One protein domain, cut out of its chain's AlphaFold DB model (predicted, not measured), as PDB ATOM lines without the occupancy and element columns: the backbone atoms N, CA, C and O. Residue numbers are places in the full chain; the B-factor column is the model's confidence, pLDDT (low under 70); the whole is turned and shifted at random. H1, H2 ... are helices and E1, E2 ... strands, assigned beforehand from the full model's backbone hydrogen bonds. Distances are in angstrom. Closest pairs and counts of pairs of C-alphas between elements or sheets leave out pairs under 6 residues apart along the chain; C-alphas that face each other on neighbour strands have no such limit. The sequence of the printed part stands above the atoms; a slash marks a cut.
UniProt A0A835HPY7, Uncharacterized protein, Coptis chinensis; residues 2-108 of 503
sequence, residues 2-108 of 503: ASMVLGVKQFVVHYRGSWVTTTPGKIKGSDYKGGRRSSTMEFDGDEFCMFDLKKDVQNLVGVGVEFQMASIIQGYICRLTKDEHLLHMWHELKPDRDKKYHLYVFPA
ATOM      1  N   ALA A   2     233.794 206.852 229.464       27.67
ATOM      2  CA  ALA A   2     234.614 208.081 229.455       27.67
ATOM      3  C   ALA A   2     234.297 209.095 228.323       27.67
ATOM      4  O   ALA A   2     234.306 210.299 228.557       27.67
ATOM      5  N   SER A   3     233.923 208.635 227.120       31.98
ATOM      6  CA  SER A   3     233.555 209.522 225.994       31.98
ATOM      7  C   SER A   3     232.285 210.359 226.236       31.98
ATOM      8  O   SER A   3     232.194 211.463 225.703       31.98
ATOM      9  N   MET A   4     231.343 209.896 227.073       31.70
ATOM     10  CA  MET A   4     230.127 210.659 227.405       31.70
ATOM     11  C   MET A   4     230.392 211.806 228.389       31.70
ATOM     12  O   MET A   4     229.684 212.805 228.346       31.70
ATOM     13  N   VAL A   5     231.410 211.683 229.245       36.25
ATOM     14  CA  VAL A   5     231.736 212.694 230.267       36.25
ATOM     15  C   VAL A   5     232.568 213.842 229.682       36.25
ATOM     16  O   VAL A   5     232.437 214.979 230.117       36.25
ATOM     17  N   LEU A   6     233.380 213.569 228.656       48.75
ATOM     18  CA  LEU A   6     234.324 214.535 228.077       48.75
ATOM     19  C   LEU A   6     233.792 215.289 226.842       48.75
ATOM     20  O   LEU A   6     234.534 216.044 226.220       48.75
ATOM     21  N   GLY A   7     232.531 215.077 226.447       66.12
ATOM     22  CA  GLY A   7     231.947 215.747 225.275       66.12
ATOM     23  C   GLY A   7     232.611 215.381 223.940       66.12
ATOM     24  O   GLY A   7     232.476 216.117 222.964       66.12
ATOM     25  N   VAL A   8     233.327 214.254 223.885       71.94
ATOM     26  CA  VAL A   8     234.050 213.808 222.687       71.94
ATOM     27  C   VAL A   8     233.043 213.362 221.635       71.94
ATOM     28  O   VAL A   8     232.278 212.421 221.862       71.94
ATOM     29  N   LYS A   9     233.057 214.017 220.470       80.06
ATOM     30  CA  LYS A   9     232.272 213.592 219.308       80.06
ATOM     31  C   LYS A   9     233.148 212.716 218.414       80.06
ATOM     32  O   LYS A   9     234.258 213.102 218.049       80.06
ATOM     33  N   GLN A  10     232.638 211.533 218.078       80.69
ATOM     34  CA  GLN A  10     233.282 210.612 217.146       80.69
ATOM     35  C   GLN A  10     232.647 210.784 215.768       80.69
ATOM     36  O   GLN A  10     231.430 210.678 215.619       80.69
ATOM     37  N   PHE A  11     233.480 211.030 214.766       79.19
ATOM     38  CA  PHE A  11     233.069 211.145 213.375       79.19
ATOM     39  C   PHE A  11     233.671 209.991 212.582       79.19
ATOM     40  O   PHE A  11     234.817 209.597 212.817       79.19
ATOM     41  N   VAL A  12     232.887 209.427 211.664       77.75
ATOM     42  CA  VAL A  12     233.382 208.417 210.726       77.75
ATOM     43  C   VAL A  12     233.495 209.090 209.373       77.75
ATOM     44  O   VAL A  12     232.496 209.409 208.739       77.75
ATOM     45  N   VAL A  13     234.715 209.339 208.931       72.94
ATOM     46  CA  VAL A  13     234.945 209.929 207.616       72.94
ATOM     47  C   VAL A  13     235.077 208.797 206.608       72.94
ATOM     48  O   VAL A  13     235.883 207.879 206.781       72.94
ATOM     49  N   HIS A  14     234.239 208.845 205.582       65.06
ATOM     50  CA  HIS A  14     234.239 207.937 204.452       65.06
ATOM     51  C   HIS A  14     234.787 208.686 203.243       65.06
ATOM     52  O   HIS A  14     234.165 209.622 202.766       65.06
ATOM     53  N   TYR A  15     235.931 208.280 202.716       54.25
ATOM     54  CA  TYR A  15     236.428 208.861 201.474       54.25
ATOM     55  C   TYR A  15     236.148 207.915 200.307       54.25
ATOM     56  O   TYR A  15     236.356 206.710 200.449       54.25
ATOM     57  N   ARG A  16     235.674 208.432 199.167       49.50
ATOM     58  CA  ARG A  16     235.386 207.624 197.971       49.50
ATOM     59  C   ARG A  16     235.955 208.266 196.701       49.50
ATOM     60  O   ARG A  16     235.243 208.546 195.754       49.50
ATOM     61  N   GLY A  17     237.272 208.445 196.650       41.62
ATOM     62  CA  GLY A  17     237.919 209.007 195.462       41.62
ATOM     63  C   GLY A  17     238.020 208.032 194.293       41.62
ATOM     64  O   GLY A  17     238.603 206.953 194.412       41.62
ATOM     65  N   SER A  18     237.535 208.475 193.136       35.66
ATOM     66  CA  SER A  18     237.979 208.039 191.811       35.66
ATOM     67  C   SER A  18     238.662 209.229 191.140       35.66
ATOM     68  O   SER A  18     238.137 210.333 191.219       35.66
ATOM     69  N   TRP A  19     239.795 209.010 190.467       29.25
ATOM     70  CA  TRP A  19     240.484 210.040 189.678       29.25
ATOM     71  C   TRP A  19     239.646 210.409 188.442       29.25
ATOM     72  O   TRP A  19     239.897 209.879 187.365       29.25
ATOM     73  N   VAL A  20     238.611 211.245 188.601       28.11
ATOM     74  CA  VAL A  20     237.909 211.963 187.521       28.11
ATOM     75  C   VAL A  20     237.303 213.263 188.088       28.11
ATOM     76  O   VAL A  20     236.473 213.227 188.989       28.11
ATOM     77  N   THR A  21     237.743 214.390 187.525       31.61
ATOM     78  CA  THR A  21     237.309 215.801 187.660       31.61
ATOM     79  C   THR A  21     236.098 216.159 188.552       31.61
ATOM     80  O   THR A  21     234.949 215.863 188.227       31.61
ATOM     81  N   THR A  22     236.409 216.915 189.615       30.77
ATOM     82  CA  THR A  22     235.682 218.043 190.251       30.77
ATOM     83  C   THR A  22     234.144 218.027 190.344       30.77
ATOM     84  O   THR A  22     233.432 218.526 189.476       30.77
ATOM     85  N   THR A  23     233.619 217.647 191.518       30.30
ATOM     86  CA  THR A  23     232.382 218.221 192.102       30.30
ATOM     87  C   THR A  23     232.468 218.240 193.639       30.30
ATOM     88  O   THR A  23     233.004 217.302 194.215       30.30
ATOM     89  N   PRO A  24     231.953 219.274 194.335       35.94
ATOM     90  CA  PRO A  24     231.993 219.332 195.798       35.94
ATOM     91  C   PRO A  24     231.065 218.284 196.441       35.94
ATOM     92  O   PRO A  24     229.888 218.169 196.082       35.94
ATOM     93  N   GLY A  25     231.606 217.538 197.411       41.97
ATOM     94  CA  GLY A  25     230.928 216.451 198.123       41.97
ATOM     95  C   GLY A  25     229.710 216.890 198.950       41.97
ATOM     96  O   GLY A  25     229.591 218.035 199.391       41.97
ATOM     97  N   LYS A  26     228.769 215.959 199.171       44.69
ATOM     98  CA  LYS A  26     227.544 216.167 199.965       44.69
ATOM     99  C   LYS A  26     227.644 215.487 201.330       44.69
ATOM    100  O   LYS A  26     227.883 214.287 201.416       44.69
ATOM    101  N   ILE A  27     227.309 216.218 202.394       45.22
ATOM    102  CA  ILE A  27     227.108 215.650 203.735       45.22
ATOM    103  C   ILE A  27     225.820 214.811 203.732       45.22
ATOM    104  O   ILE A  27     224.735 215.334 203.463       45.22
ATOM    105  N   LYS A  28     225.915 213.516 204.055       45.25
ATOM    106  CA  LYS A  28     224.745 212.652 204.287       45.25
ATOM    107  C   LYS A  28     224.401 212.621 205.779       45.25
ATOM    108  O   LYS A  28     225.280 212.638 206.634       45.25
ATOM    109  N   GLY A  29     223.101 212.652 206.076       35.50
ATOM    110  CA  GLY A  29     222.555 212.861 207.422       35.50
ATOM    111  C   GLY A  29     223.006 211.845 208.478       35.50
ATOM    112  O   GLY A  29     223.433 210.737 208.171       35.50
ATOM    113  N   SER A  30     222.896 212.249 209.745       38.34
ATOM    114  CA  SER A  30     223.279 211.458 210.919       38.34
ATOM    115  C   SER A  30     222.340 210.273 211.162       38.34
ATOM    116  O   SER A  30     221.146 210.484 211.386       38.34
ATOM    117  N   ASP A  31     222.881 209.056 211.233       42.19
ATOM    118  CA  ASP A  31     222.134 207.876 211.676       42.19
ATOM    119  C   ASP A  31     222.149 207.764 213.207       42.19
ATOM    120  O   ASP A  31     223.198 207.719 213.852       42.19
ATOM    121  N   TYR A  32     220.958 207.700 213.806       30.95
ATOM    122  CA  TYR A  32     220.788 207.539 215.249       30.95
ATOM    123  C   TYR A  32     220.525 206.064 215.587       30.95
ATOM    124  O   TYR A  32     219.393 205.589 215.507       30.95
ATOM    125  N   LYS A  33     221.565 205.325 215.996       32.75
ATOM    126  CA  LYS A  33     221.430 203.991 216.607       32.75
ATOM    127  C   LYS A  33     222.222 203.923 217.916       32.75
ATOM    128  O   LYS A  33     223.445 203.996 217.917       32.75
ATOM    129  N   GLY A  34     221.521 203.766 219.043       35.50
ATOM    130  CA  GLY A  34     222.119 203.318 220.312       35.50
ATOM    131  C   GLY A  34     222.915 204.348 221.131       35.50
ATOM    132  O   GLY A  34     223.892 203.979 221.773       35.50
ATOM    133  N   GLY A  35     222.528 205.629 221.137       39.66
ATOM    134  CA  GLY A  35     223.093 206.625 222.067       39.66
ATOM    135  C   GLY A  35     224.475 207.187 221.701       39.66
ATOM    136  O   GLY A  35     224.993 208.033 222.429       39.66
ATOM    137  N   ARG A  36     225.059 206.789 220.563       45.22
ATOM    138  CA  ARG A  36     226.234 207.447 219.967       45.22
ATOM    139  C   ARG A  36     225.806 208.235 218.734       45.22
ATOM    140  O   ARG A  36     225.145 207.694 217.854       45.22
ATOM    141  N   ARG A  37     226.191 209.513 218.667       55.06
ATOM    142  CA  ARG A  37     226.102 210.294 217.428       55.06
ATOM    143  C   ARG A  37     227.355 210.000 216.613       55.06
ATOM    144  O   ARG A  37     228.434 210.423 217.009       55.06
ATOM    145  N   SER A  38     227.189 209.260 215.525       51.44
ATOM    146  CA  SER A  38     228.195 209.105 214.480       51.44
ATOM    147  C   SER A  38     227.675 209.836 213.253       51.44
ATOM    148  O   SER A  38     226.590 209.516 212.770       51.44
ATOM    149  N   SER A  39     228.417 210.826 212.771       71.25
ATOM    150  CA  SER A  39     228.134 211.450 211.478       71.25
ATOM    151  C   SER A  39     229.117 210.918 210.449       71.25
ATOM    152  O   SER A  39     230.303 210.764 210.757       71.25
ATOM    153  N   THR A  40     228.601 210.642 209.254       66.38
ATOM    154  CA  THR A  40     229.390 210.187 208.115       66.38
ATOM    155  C   THR A  40     229.657 211.350 207.177       66.38
ATOM    156  O   THR A  40     228.723 212.048 206.788       66.38
ATOM    157  N   MET A  41     230.919 211.549 206.807       62.81
ATOM    158  CA  MET A  41     231.306 212.560 205.827       62.81
ATOM    159  C   MET A  41     231.870 211.896 204.578       62.81
ATOM    160  O   MET A  41     232.755 211.062 204.724       62.81
ATOM    161  N   GLU A  42     231.335 212.243 203.404       69.81
ATOM    162  CA  GLU A  42     231.804 211.792 202.087       69.81
ATOM    163  C   GLU A  42     232.494 212.953 201.362       69.81
ATOM    164  O   GLU A  42     231.944 214.053 201.308       69.81
ATOM    165  N   PHE A  43     233.684 212.706 200.813       57.97
ATOM    166  CA  PHE A  43     234.457 213.685 200.050       57.97
ATOM    167  C   PHE A  43     234.845 213.108 198.684       57.97
ATOM    168  O   PHE A  43     235.235 211.940 198.606       57.97
ATOM    169  N   ASP A  44     234.790 213.964 197.661       56.19
ATOM    170  CA  ASP A  44     235.198 213.703 196.280       56.19
ATOM    171  C   ASP A  44     236.129 214.858 195.837       56.19
ATOM    172  O   ASP A  44     235.672 215.995 195.717       56.19
ATOM    173  N   GLY A  45     237.436 214.621 195.650       56.81
ATOM    174  CA  GLY A  45     238.366 215.646 195.139       56.81
ATOM    175  C   GLY A  45     239.862 215.303 195.226       56.81
ATOM    176  O   GLY A  45     240.294 214.576 196.116       56.81
ATOM    177  N   ASP A  46     240.661 215.844 194.301       61.16
ATOM    178  CA  ASP A  46     242.093 215.521 194.158       61.16
ATOM    179  C   ASP A  46     243.011 216.271 195.144       61.16
ATOM    180  O   ASP A  46     244.157 215.871 195.345       61.16
ATOM    181  N   GLU A  47     242.508 217.300 195.831       79.00
ATOM    182  CA  GLU A  47     243.268 218.054 196.831       79.00
ATOM    183  C   GLU A  47     242.466 218.180 198.125       79.00
ATOM    184  O   GLU A  47     241.420 218.824 198.183       79.00
ATOM    185  N   PHE A  48     242.949 217.517 199.176       82.25
ATOM    186  CA  PHE A  48     242.338 217.536 200.499       82.25
ATOM    187  C   PHE A  48     243.246 218.296 201.464       82.25
ATOM    188  O   PHE A  48     244.292 217.783 201.867       82.25
ATOM    189  N   CYS A  49     242.856 219.517 201.836       93.88
ATOM    190  CA  CYS A  49     243.610 220.335 202.782       93.88
ATOM    191  C   CYS A  49     242.973 220.332 204.185       93.88
ATOM    192  O   CYS A  49     241.765 220.152 204.369       93.88
ATOM    193  N   MET A  50     243.791 220.567 205.211       95.44
ATOM    194  CA  MET A  50     243.366 220.657 206.610       95.44
ATOM    195  C   MET A  50     242.369 221.798 206.834       95.44
ATOM    196  O   MET A  50     241.567 221.733 207.768       95.44
ATOM    197  N   PHE A  51     242.422 222.850 206.014       95.44
ATOM    198  CA  PHE A  51     241.508 223.984 206.109       95.44
ATOM    199  C   PHE A  51     240.064 223.576 205.794       95.44
ATOM    200  O   PHE A  51     239.173 223.859 206.599       95.44
ATOM    201  N   ASP A  52     239.842 222.841 204.703       95.38
ATOM    202  CA  ASP A  52     238.511 222.356 204.325       95.38
ATOM    203  C   ASP A  52     237.981 221.348 205.344       95.38
ATOM    204  O   ASP A  52     236.863 221.501 205.838       95.38
ATOM    205  N   LEU A  53     238.827 220.407 205.788       95.69
ATOM    206  CA  LEU A  53     238.456 219.469 206.849       95.69
ATOM    207  C   LEU A  53     238.052 220.199 208.142       95.69
ATOM    208  O   LEU A  53     237.051 219.845 208.768       95.69
ATOM    209  N   LYS A  54     238.800 221.230 208.559       95.81
ATOM    210  CA  LYS A  54     238.437 222.042 209.730       95.81
ATOM    211  C   LYS A  54     237.115 222.766 209.516       95.81
ATOM    212  O   LYS A  54     236.280 222.743 210.415       95.81
ATOM    213  N   LYS A  55     236.905 223.390 208.358       95.19
ATOM    214  CA  LYS A  55     235.664 224.106 208.037       95.19
ATOM    215  C   LYS A  55     234.455 223.176 208.108       95.19
ATOM    216  O   LYS A  55     233.430 223.522 208.691       95.19
ATOM    217  N   ASP A  56     234.607 221.965 207.604       95.19
ATOM    218  CA  ASP A  56     233.566 220.952 207.602       95.19
ATOM    219  C   ASP A  56     233.270 220.379 208.986       95.19
ATOM    220  O   ASP A  56     232.108 220.278 209.394       95.19
ATOM    221  N   VAL A  57     234.310 220.097 209.771       95.19
ATOM    222  CA  VAL A  57     234.144 219.729 211.181       95.19
ATOM    223  C   VAL A  57     233.509 220.880 211.966       95.19
ATOM    224  O   VAL A  57     232.646 220.637 212.809       95.19
ATOM    225  N   GLN A  58     233.848 222.132 211.664       95.75
ATOM    226  CA  GLN A  58     233.241 223.301 212.296       95.75
ATOM    227  C   GLN A  58     231.756 223.440 211.939       95.75
ATOM    228  O   GLN A  58     230.942 223.700 212.824       95.75
ATOM    229  N   ASN A  59     231.376 223.177 210.687       94.69
ATOM    230  CA  ASN A  59     229.974 223.129 210.262       94.69
ATOM    231  C   ASN A  59     229.190 222.026 211.000       94.69
ATOM    232  O   ASN A  59     228.021 222.216 211.338       94.69
ATOM    233  N   LEU A  60     229.833 220.892 211.301       93.88
ATOM    234  CA  LEU A  60     229.232 219.776 212.045       93.88
ATOM    235  C   LEU A  60     229.152 220.018 213.561       93.88
ATOM    236  O   LEU A  60     228.215 219.559 214.225       93.88
ATOM    237  N   VAL A  61     230.154 220.677 214.145       93.75
ATOM    238  CA  VAL A  61     230.234 220.916 215.594       93.75
ATOM    239  C   VAL A  61     229.451 222.165 216.003       93.75
ATOM    240  O   VAL A  61     228.872 222.158 217.094       93.75
ATOM    241  N   GLY A  62     229.370 223.163 215.121       93.75
ATOM    242  CA  GLY A  62     228.758 224.472 215.335       93.75
ATOM    243  C   GLY A  62     229.778 225.605 215.179       93.75
ATOM    244  O   GLY A  62     230.910 225.510 215.657       93.75
ATOM    245  N   VAL A  63     229.365 226.698 214.528       88.25
ATOM    246  CA  VAL A  63     230.191 227.903 214.338       88.25
ATOM    247  C   VAL A  63     230.584 228.490 215.700       88.25
ATOM    248  O   VAL A  63     229.744 228.615 216.589       88.25
ATOM    249  N   GLY A  64     231.857 228.858 215.861       91.75
ATOM    250  CA  GLY A  64     232.375 229.504 217.077       91.75
ATOM    251  C   GLY A  64     232.879 228.563 218.177       91.75
ATOM    252  O   GLY A  64     233.310 229.042 219.221       91.75
ATOM    253  N   VAL A  65     232.865 227.243 217.965       93.94
ATOM    254  CA  VAL A  65     233.511 226.288 218.879       93.94
ATOM    255  C   VAL A  65     234.938 226.030 218.400       93.94
ATOM    256  O   VAL A  65     235.135 225.564 217.280       93.94
ATOM    257  N   GLU A  66     235.934 226.316 219.236       94.75
ATOM    258  CA  GLU A  66     237.299 225.838 219.006       94.75
ATOM    259  C   GLU A  66     237.379 224.336 219.304       94.75
ATOM    260  O   GLU A  66     236.791 223.844 220.271       94.75
ATOM    261  N   PHE A  67     238.115 223.587 218.483       97.00
ATOM    262  CA  PHE A  67     238.275 222.145 218.645       97.00
ATOM    263  C   PHE A  67     239.670 221.669 218.232       97.00
ATOM    264  O   PHE A  67     240.384 222.313 217.465       97.00
ATOM    265  N   GLN A  68     240.053 220.508 218.751       97.31
ATOM    266  CA  GLN A  68     241.231 219.749 218.359       97.31
ATOM    267  C   GLN A  68     240.779 218.471 217.656       97.31
ATOM    268  O   GLN A  68     239.811 217.837 218.074       97.31
ATOM    269  N   MET A  69     241.485 218.085 216.597       97.50
ATOM    270  CA  MET A  69     241.218 216.852 215.858       97.50
ATOM    271  C   MET A  69     242.330 215.841 216.116       97.50
ATOM    272  O   MET A  69     243.508 216.205 216.165       97.50
ATOM    273  N   ALA A  70     241.965 214.571 216.253       97.38
ATOM    274  CA  ALA A  70     242.905 213.462 216.275       97.38
ATOM    275  C   ALA A  70     242.366 212.278 215.469       97.38
ATOM    276  O   ALA A  70     241.157 212.099 215.343       97.38
ATOM    277  N   SER A  71     243.268 211.458 214.950       96.44
ATOM    278  CA  SER A  71     242.954 210.196 214.282       96.44
ATOM    279  C   SER A  71     243.736 209.066 214.942       96.44
ATOM    280  O   SER A  71     244.779 209.314 215.545       96.44
ATOM    281  N   ILE A  72     243.231 207.837 214.856       94.25
ATOM    282  CA  ILE A  72     243.983 206.658 215.293       94.25
ATOM    283  C   ILE A  72     244.711 206.084 214.080       94.25
ATOM    284  O   ILE A  72     244.066 205.584 213.160       94.25
ATOM    285  N   ILE A  73     246.041 206.141 214.093       91.00
ATOM    286  CA  ILE A  73     246.912 205.594 213.048       91.00
ATOM    287  C   ILE A  73     247.744 204.488 213.695       91.00
ATOM    288  O   ILE A  73     248.443 204.737 214.672       91.00
ATOM    289  N   GLN A  74     247.609 203.252 213.201       90.75
ATOM    290  CA  GLN A  74     248.333 202.076 213.715       90.75
ATOM    291  C   GLN A  74     248.208 201.869 215.245       90.75
ATOM    292  O   GLN A  74     249.127 201.400 215.904       90.75
ATOM    293  N   GLY A  75     247.059 202.230 215.831       92.25
ATOM    294  CA  GLY A  75     246.806 202.112 217.275       92.25
ATOM    295  C   GLY A  75     247.221 203.329 218.113       92.25
ATOM    296  O   GLY A  75     246.840 203.409 219.280       92.25
ATOM    297  N   TYR A  76     247.904 204.315 217.527       92.69
ATOM    298  CA  TYR A  76     248.302 205.553 218.200       92.69
ATOM    299  C   TYR A  76     247.332 206.694 217.902       92.69
ATOM    300  O   TYR A  76     246.875 206.858 216.772       92.69
ATOM    301  N   ILE A  77     247.023 207.508 218.915       94.75
ATOM    302  CA  ILE A  77     246.213 208.722 218.749       94.75
ATOM    303  C   ILE A  77     247.129 209.846 218.255       94.75
ATOM    304  O   ILE A  77     247.890 210.428 219.025       94.75
ATOM    305  N   CYS A  78     247.025 210.177 216.972       95.94
ATOM    306  CA  CYS A  78     247.804 211.225 216.324       95.94
ATOM    307  C   CYS A  78     246.981 212.512 216.232       95.94
ATOM    308  O   CYS A  78     245.895 212.536 215.646       95.94
ATOM    309  N   ARG A  79     247.500 213.608 216.792       97.12
ATOM    310  CA  ARG A  79     246.858 214.925 216.712       97.12
ATOM    311  C   ARG A  79     247.040 215.513 215.312       97.12
ATOM    312  O   ARG A  79     248.157 215.613 214.817       97.12
ATOM    313  N   LEU A  80     245.953 215.950 214.687       97.25
ATOM    314  CA  LEU A  80     245.959 216.524 213.342       97.25
ATOM    315  C   LEU A  80     246.027 218.052 213.435       97.25
ATOM    316  O   LEU A  80     245.027 218.714 213.720       97.25
ATOM    317  N   THR A  81     247.217 218.622 213.237       96.50
ATOM    318  CA  THR A  81     247.438 220.079 213.322       96.50
ATOM    319  C   THR A  81     247.831 220.718 211.997       96.50
ATOM    320  O   THR A  81     247.502 221.886 211.791       96.50
ATOM    321  N   LYS A  82     248.504 219.968 211.120       96.38
ATOM    322  CA  LYS A  82     249.076 220.427 209.846       96.38
ATOM    323  C   LYS A  82     248.594 219.560 208.682       96.38
ATOM    324  O   LYS A  82     248.210 218.412 208.911       96.38
ATOM    325  N   ASP A  83     248.696 220.079 207.460       95.75
ATOM    326  CA  ASP A  83     248.413 219.331 206.226       95.75
ATOM    327  C   ASP A  83     249.267 218.061 206.114       95.75
ATOM    328  O   ASP A  83     248.754 217.005 205.762       95.75
ATOM    329  N   GLU A  84     250.529 218.112 206.545       95.00
ATOM    330  CA  GLU A  84     251.438 216.955 206.580       95.00
ATOM    331  C   GLU A  84     250.880 215.777 207.388       95.00
ATOM    332  O   GLU A  84     251.029 214.625 206.993       95.00
ATOM    333  N   HIS A  85     250.192 216.040 208.506       95.12
ATOM    334  CA  HIS A  85     249.603 214.972 209.318       95.12
ATOM    335  C   HIS A  85     248.419 214.325 208.594       95.12
ATOM    336  O   HIS A  85     248.178 213.129 208.740       95.12
ATOM    337  N   LEU A  86     247.682 215.119 207.815       94.75
ATOM    338  CA  LEU A  86     246.572 214.644 207.004       94.75
ATOM    339  C   LEU A  86     247.070 213.838 205.811       94.75
ATOM    340  O   LEU A  86     246.511 212.789 205.510       94.75
ATOM    341  N   LEU A  87     248.163 214.286 205.193       93.19
ATOM    342  CA  LEU A  87     248.831 213.593 204.104       93.19
ATOM    343  C   LEU A  87     249.457 212.279 204.581       93.19
ATOM    344  O   LEU A  87     249.292 211.260 203.924       93.19
ATOM    345  N   HIS A  88     250.104 212.258 205.749       91.50
ATOM    346  CA  HIS A  88     250.618 211.021 206.340       91.50
ATOM    347  C   HIS A  88     249.478 210.067 206.697       91.50
ATOM    348  O   HIS A  88     249.532 208.883 206.364       91.50
ATOM    349  N   MET A  89     248.411 210.593 207.314       92.31
ATOM    350  CA  MET A  89     247.192 209.828 207.541       92.31
ATOM    351  C   MET A  89     246.676 209.266 206.225       92.31
ATOM    352  O   MET A  89     246.269 208.125 206.247       92.31
ATOM    353  N   TRP A  90     246.737 210.012 205.115       89.00
ATOM    354  CA  TRP A  90     246.272 209.606 203.789       89.00
ATOM    355  C   TRP A  90     247.143 208.563 203.083       89.00
ATOM    356  O   TRP A  90     246.643 207.636 202.443       89.00
ATOM    357  N   HIS A  91     248.460 208.716 203.159       88.81
ATOM    358  CA  HIS A  91     249.406 207.834 202.487       88.81
ATOM    359  C   HIS A  91     249.391 206.422 203.074       88.81
ATOM    360  O   HIS A  91     249.426 205.460 202.309       88.81
ATOM    361  N   GLU A  92     249.200 206.299 204.389       85.56
ATOM    362  CA  GLU A  92     248.955 205.021 205.077       85.56
ATOM    363  C   GLU A  92     247.709 204.272 204.542       85.56
ATOM    364  O   GLU A  92     247.554 203.066 204.742       85.56
ATOM    365  N   LEU A  93     246.808 204.966 203.837       72.06
ATOM    366  CA  LEU A  93     245.501 204.443 203.411       72.06
ATOM    367  C   LEU A  93     245.482 203.971 201.975       72.06
ATOM    368  O   LEU A  93     244.624 203.169 201.610       72.06
ATOM    369  N   LYS A  94     246.416 204.468 201.159       72.19
ATOM    370  CA  LYS A  94     246.457 204.188 199.725       72.19
ATOM    371  C   LYS A  94     246.370 202.699 199.354       72.19
ATOM    372  O   LYS A  94     245.811 202.447 198.286       72.19
ATOM    373  N   PRO A  95     246.830 201.709 200.152       65.81
ATOM    374  CA  PRO A  95     246.651 200.317 199.747       65.81
ATOM    375  C   PRO A  95     245.205 199.799 199.819       65.81
ATOM    376  O   PRO A  95     244.934 198.763 199.221       65.81
ATOM    377  N   ASP A  96     244.267 200.469 200.503       74.69
ATOM    378  CA  ASP A  96     242.938 199.900 200.766       74.69
ATOM    379  C   ASP A  96     241.817 200.945 200.615       74.69
ATOM    380  O   ASP A  96     241.566 201.770 201.497       74.69
ATOM    381  N   ARG A  97     241.157 200.923 199.447       74.75
ATOM    382  CA  ARG A  97     240.193 201.947 198.997       74.75
ATOM    383  C   ARG A  97     238.919 202.043 199.844       74.75
ATOM    384  O   ARG A  97     238.189 203.016 199.697       74.75
ATOM    385  N   ASP A  98     238.670 201.081 200.731       79.31
ATOM    386  CA  ASP A  98     237.435 201.003 201.521       79.31
ATOM    387  C   ASP A  98     237.631 201.279 203.023       79.31
ATOM    388  O   ASP A  98     236.687 201.159 203.818       79.31
ATOM    389  N   LYS A  99     238.835 201.679 203.454       81.56
ATOM    390  CA  LYS A  99     239.087 201.983 204.868       81.56
ATOM    391  C   LYS A  99     238.374 203.267 205.307       81.56
ATOM    392  O   LYS A  99     238.501 204.325 204.696       81.56
ATOM    393  N   LYS A 100     237.644 203.165 206.420       86.56
ATOM    394  CA  LYS A 100     236.974 204.283 207.104       86.56
ATOM    395  C   LYS A 100     237.881 204.845 208.194       86.56
ATOM    396  O   LYS A 100     238.503 204.066 208.915       86.56
ATOM    397  N   TYR A 101     237.874 206.164 208.388       86.31
ATOM    398  CA  TYR A 101     238.622 206.800 209.480       86.31
ATOM    399  C   TYR A 101     237.716 207.193 210.616       86.31
ATOM    400  O   TYR A 101     236.642 207.763 210.421       86.31
ATOM    401  N   HIS A 102     238.206 206.937 211.819       92.06
ATOM    402  CA  HIS A 102     237.648 207.512 213.023       92.06
ATOM    403  C   HIS A 102     238.376 208.818 213.314       92.06
ATOM    404  O   HIS A 102     239.512 208.812 213.786       92.06
ATOM    405  N   LEU A 103     237.705 209.929 213.024       96.75
ATOM    406  CA  LEU A 103     238.151 211.255 213.414       96.75
ATOM    407  C   LEU A 103     237.544 211.583 214.782       96.75
ATOM    408  O   LEU A 103     236.323 211.590 214.967       96.75
ATOM    409  N   TYR A 104     238.407 211.844 215.752       96.75
ATOM    410  CA  TYR A 104     238.036 212.248 217.099       96.75
ATOM    411  C   TYR A 104     238.147 213.760 217.205       96.75
ATOM    412  O   TYR A 104     239.209 214.330 216.950       96.75
ATOM    413  N   VAL A 105     237.047 214.408 217.582       97.06
ATOM    414  CA  VAL A 105     236.999 215.861 217.739       97.06
ATOM    415  C   VAL A 105     236.767 216.183 219.207       97.06
ATOM    416  O   VAL A 105     235.757 215.793 219.801       97.06
ATOM    417  N   PHE A 106     237.725 216.898 219.780       96.25
ATOM    418  CA  PHE A 106     237.727 217.335 221.167       96.25
ATOM    419  C   PHE A 106     237.437 218.835 221.198       96.25
ATOM    420  O   PHE A 106     238.110 219.574 220.480       96.25
ATOM    421  N   PRO A 107     236.477 219.324 221.996       94.06
ATOM    422  CA  PRO A 107     236.345 220.761 222.210       94.06
ATOM    423  C   PRO A 107     237.654 221.294 222.805       94.06
ATOM    424  O   PRO A 107     238.233 220.671 223.699       94.06
ATOM    425  N   ALA A 108     238.156 222.414 222.287       91.81
ATOM    426  CA  ALA A 108     239.333 223.041 222.863       91.81
ATOM    427  C   ALA A 108     238.996 223.466 224.301       91.81
ATOM    428  O   ALA A 108     237.881 223.941 224.551       91.81
TER     429      ALA A 108
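What this domain is: This is residues 2 to 108 of the 503 residues of an uncharacterized protein of Coptis chinensis (UniProt A0A835HPY7). A single, strongly twisted sheet of six strands curls round helix H2, while H3 packs on its E4 and E5 end. H1 is a short turn at the first printed residues, and a long loop, residues 16 to 30, links E1 to E2. The printed part has 107 residues with three named helices and six named strands, H1 E1 E2 E3 H2 E4 E5 H3 E6; the sheet is mixed, ordered E2 E3 E1 E6 E4 E5. The class is mixed, helices and strands; the whole is compact, radius of gyration of the C-alphas 13.9 A, spanning 42 by 29 by 28 A.

How they stand to each other: Start at H1, residues 2 to 5, only just not on the sheet, with 4 pairs of C-alphas within 10 A. E1, residues 9 to 15, is parallel to E3, residues 36 to 43, at 28 degrees; find N 14 and O 41 2.8 A apart. E2, residues 31 to 33, meets E3 only at a point. H2, residues 50 to 61, is on the sheet. E4, residues 67 to 73, and E5, residues 76 to 80, form an antiparallel hairpin; N 78 and O 71 are 2.8 A apart. H3, residues 83 to 91, is on the sheet at a height of 9.6 A; its closest C-alpha pair with E4 is Ile 73 and Met 89, 7.0 A. E6, residues 101 to 107, is antiparallel to E1, with N 11 to O 103 at 2.9 A, and to E4, with N 68 to O 106 at 2.8 A. In H2 and H3 every O i to N i+4 pair is within hydrogen-bond range; H1 is too short for one.

Where its parts are: Find C-alpha 9 at (232.272, 213.592, 219.308), where E1 begins its 18.9 A. E3 covers 22.4 A, H2 15.9 A and E4 19.5 A. E6 runs 19.0 A to C-alpha 107 at (236.345, 220.761, 222.210).

The domain as a whole: The C-alphas farthest apart, Val 5 and Val 20, are 43.2 A apart. The printed part has no cut; E1 to E2 is the long link. Look for pLDDT under 70 at residues 2 to 7, 14 to 38, 40 to 46 and 95.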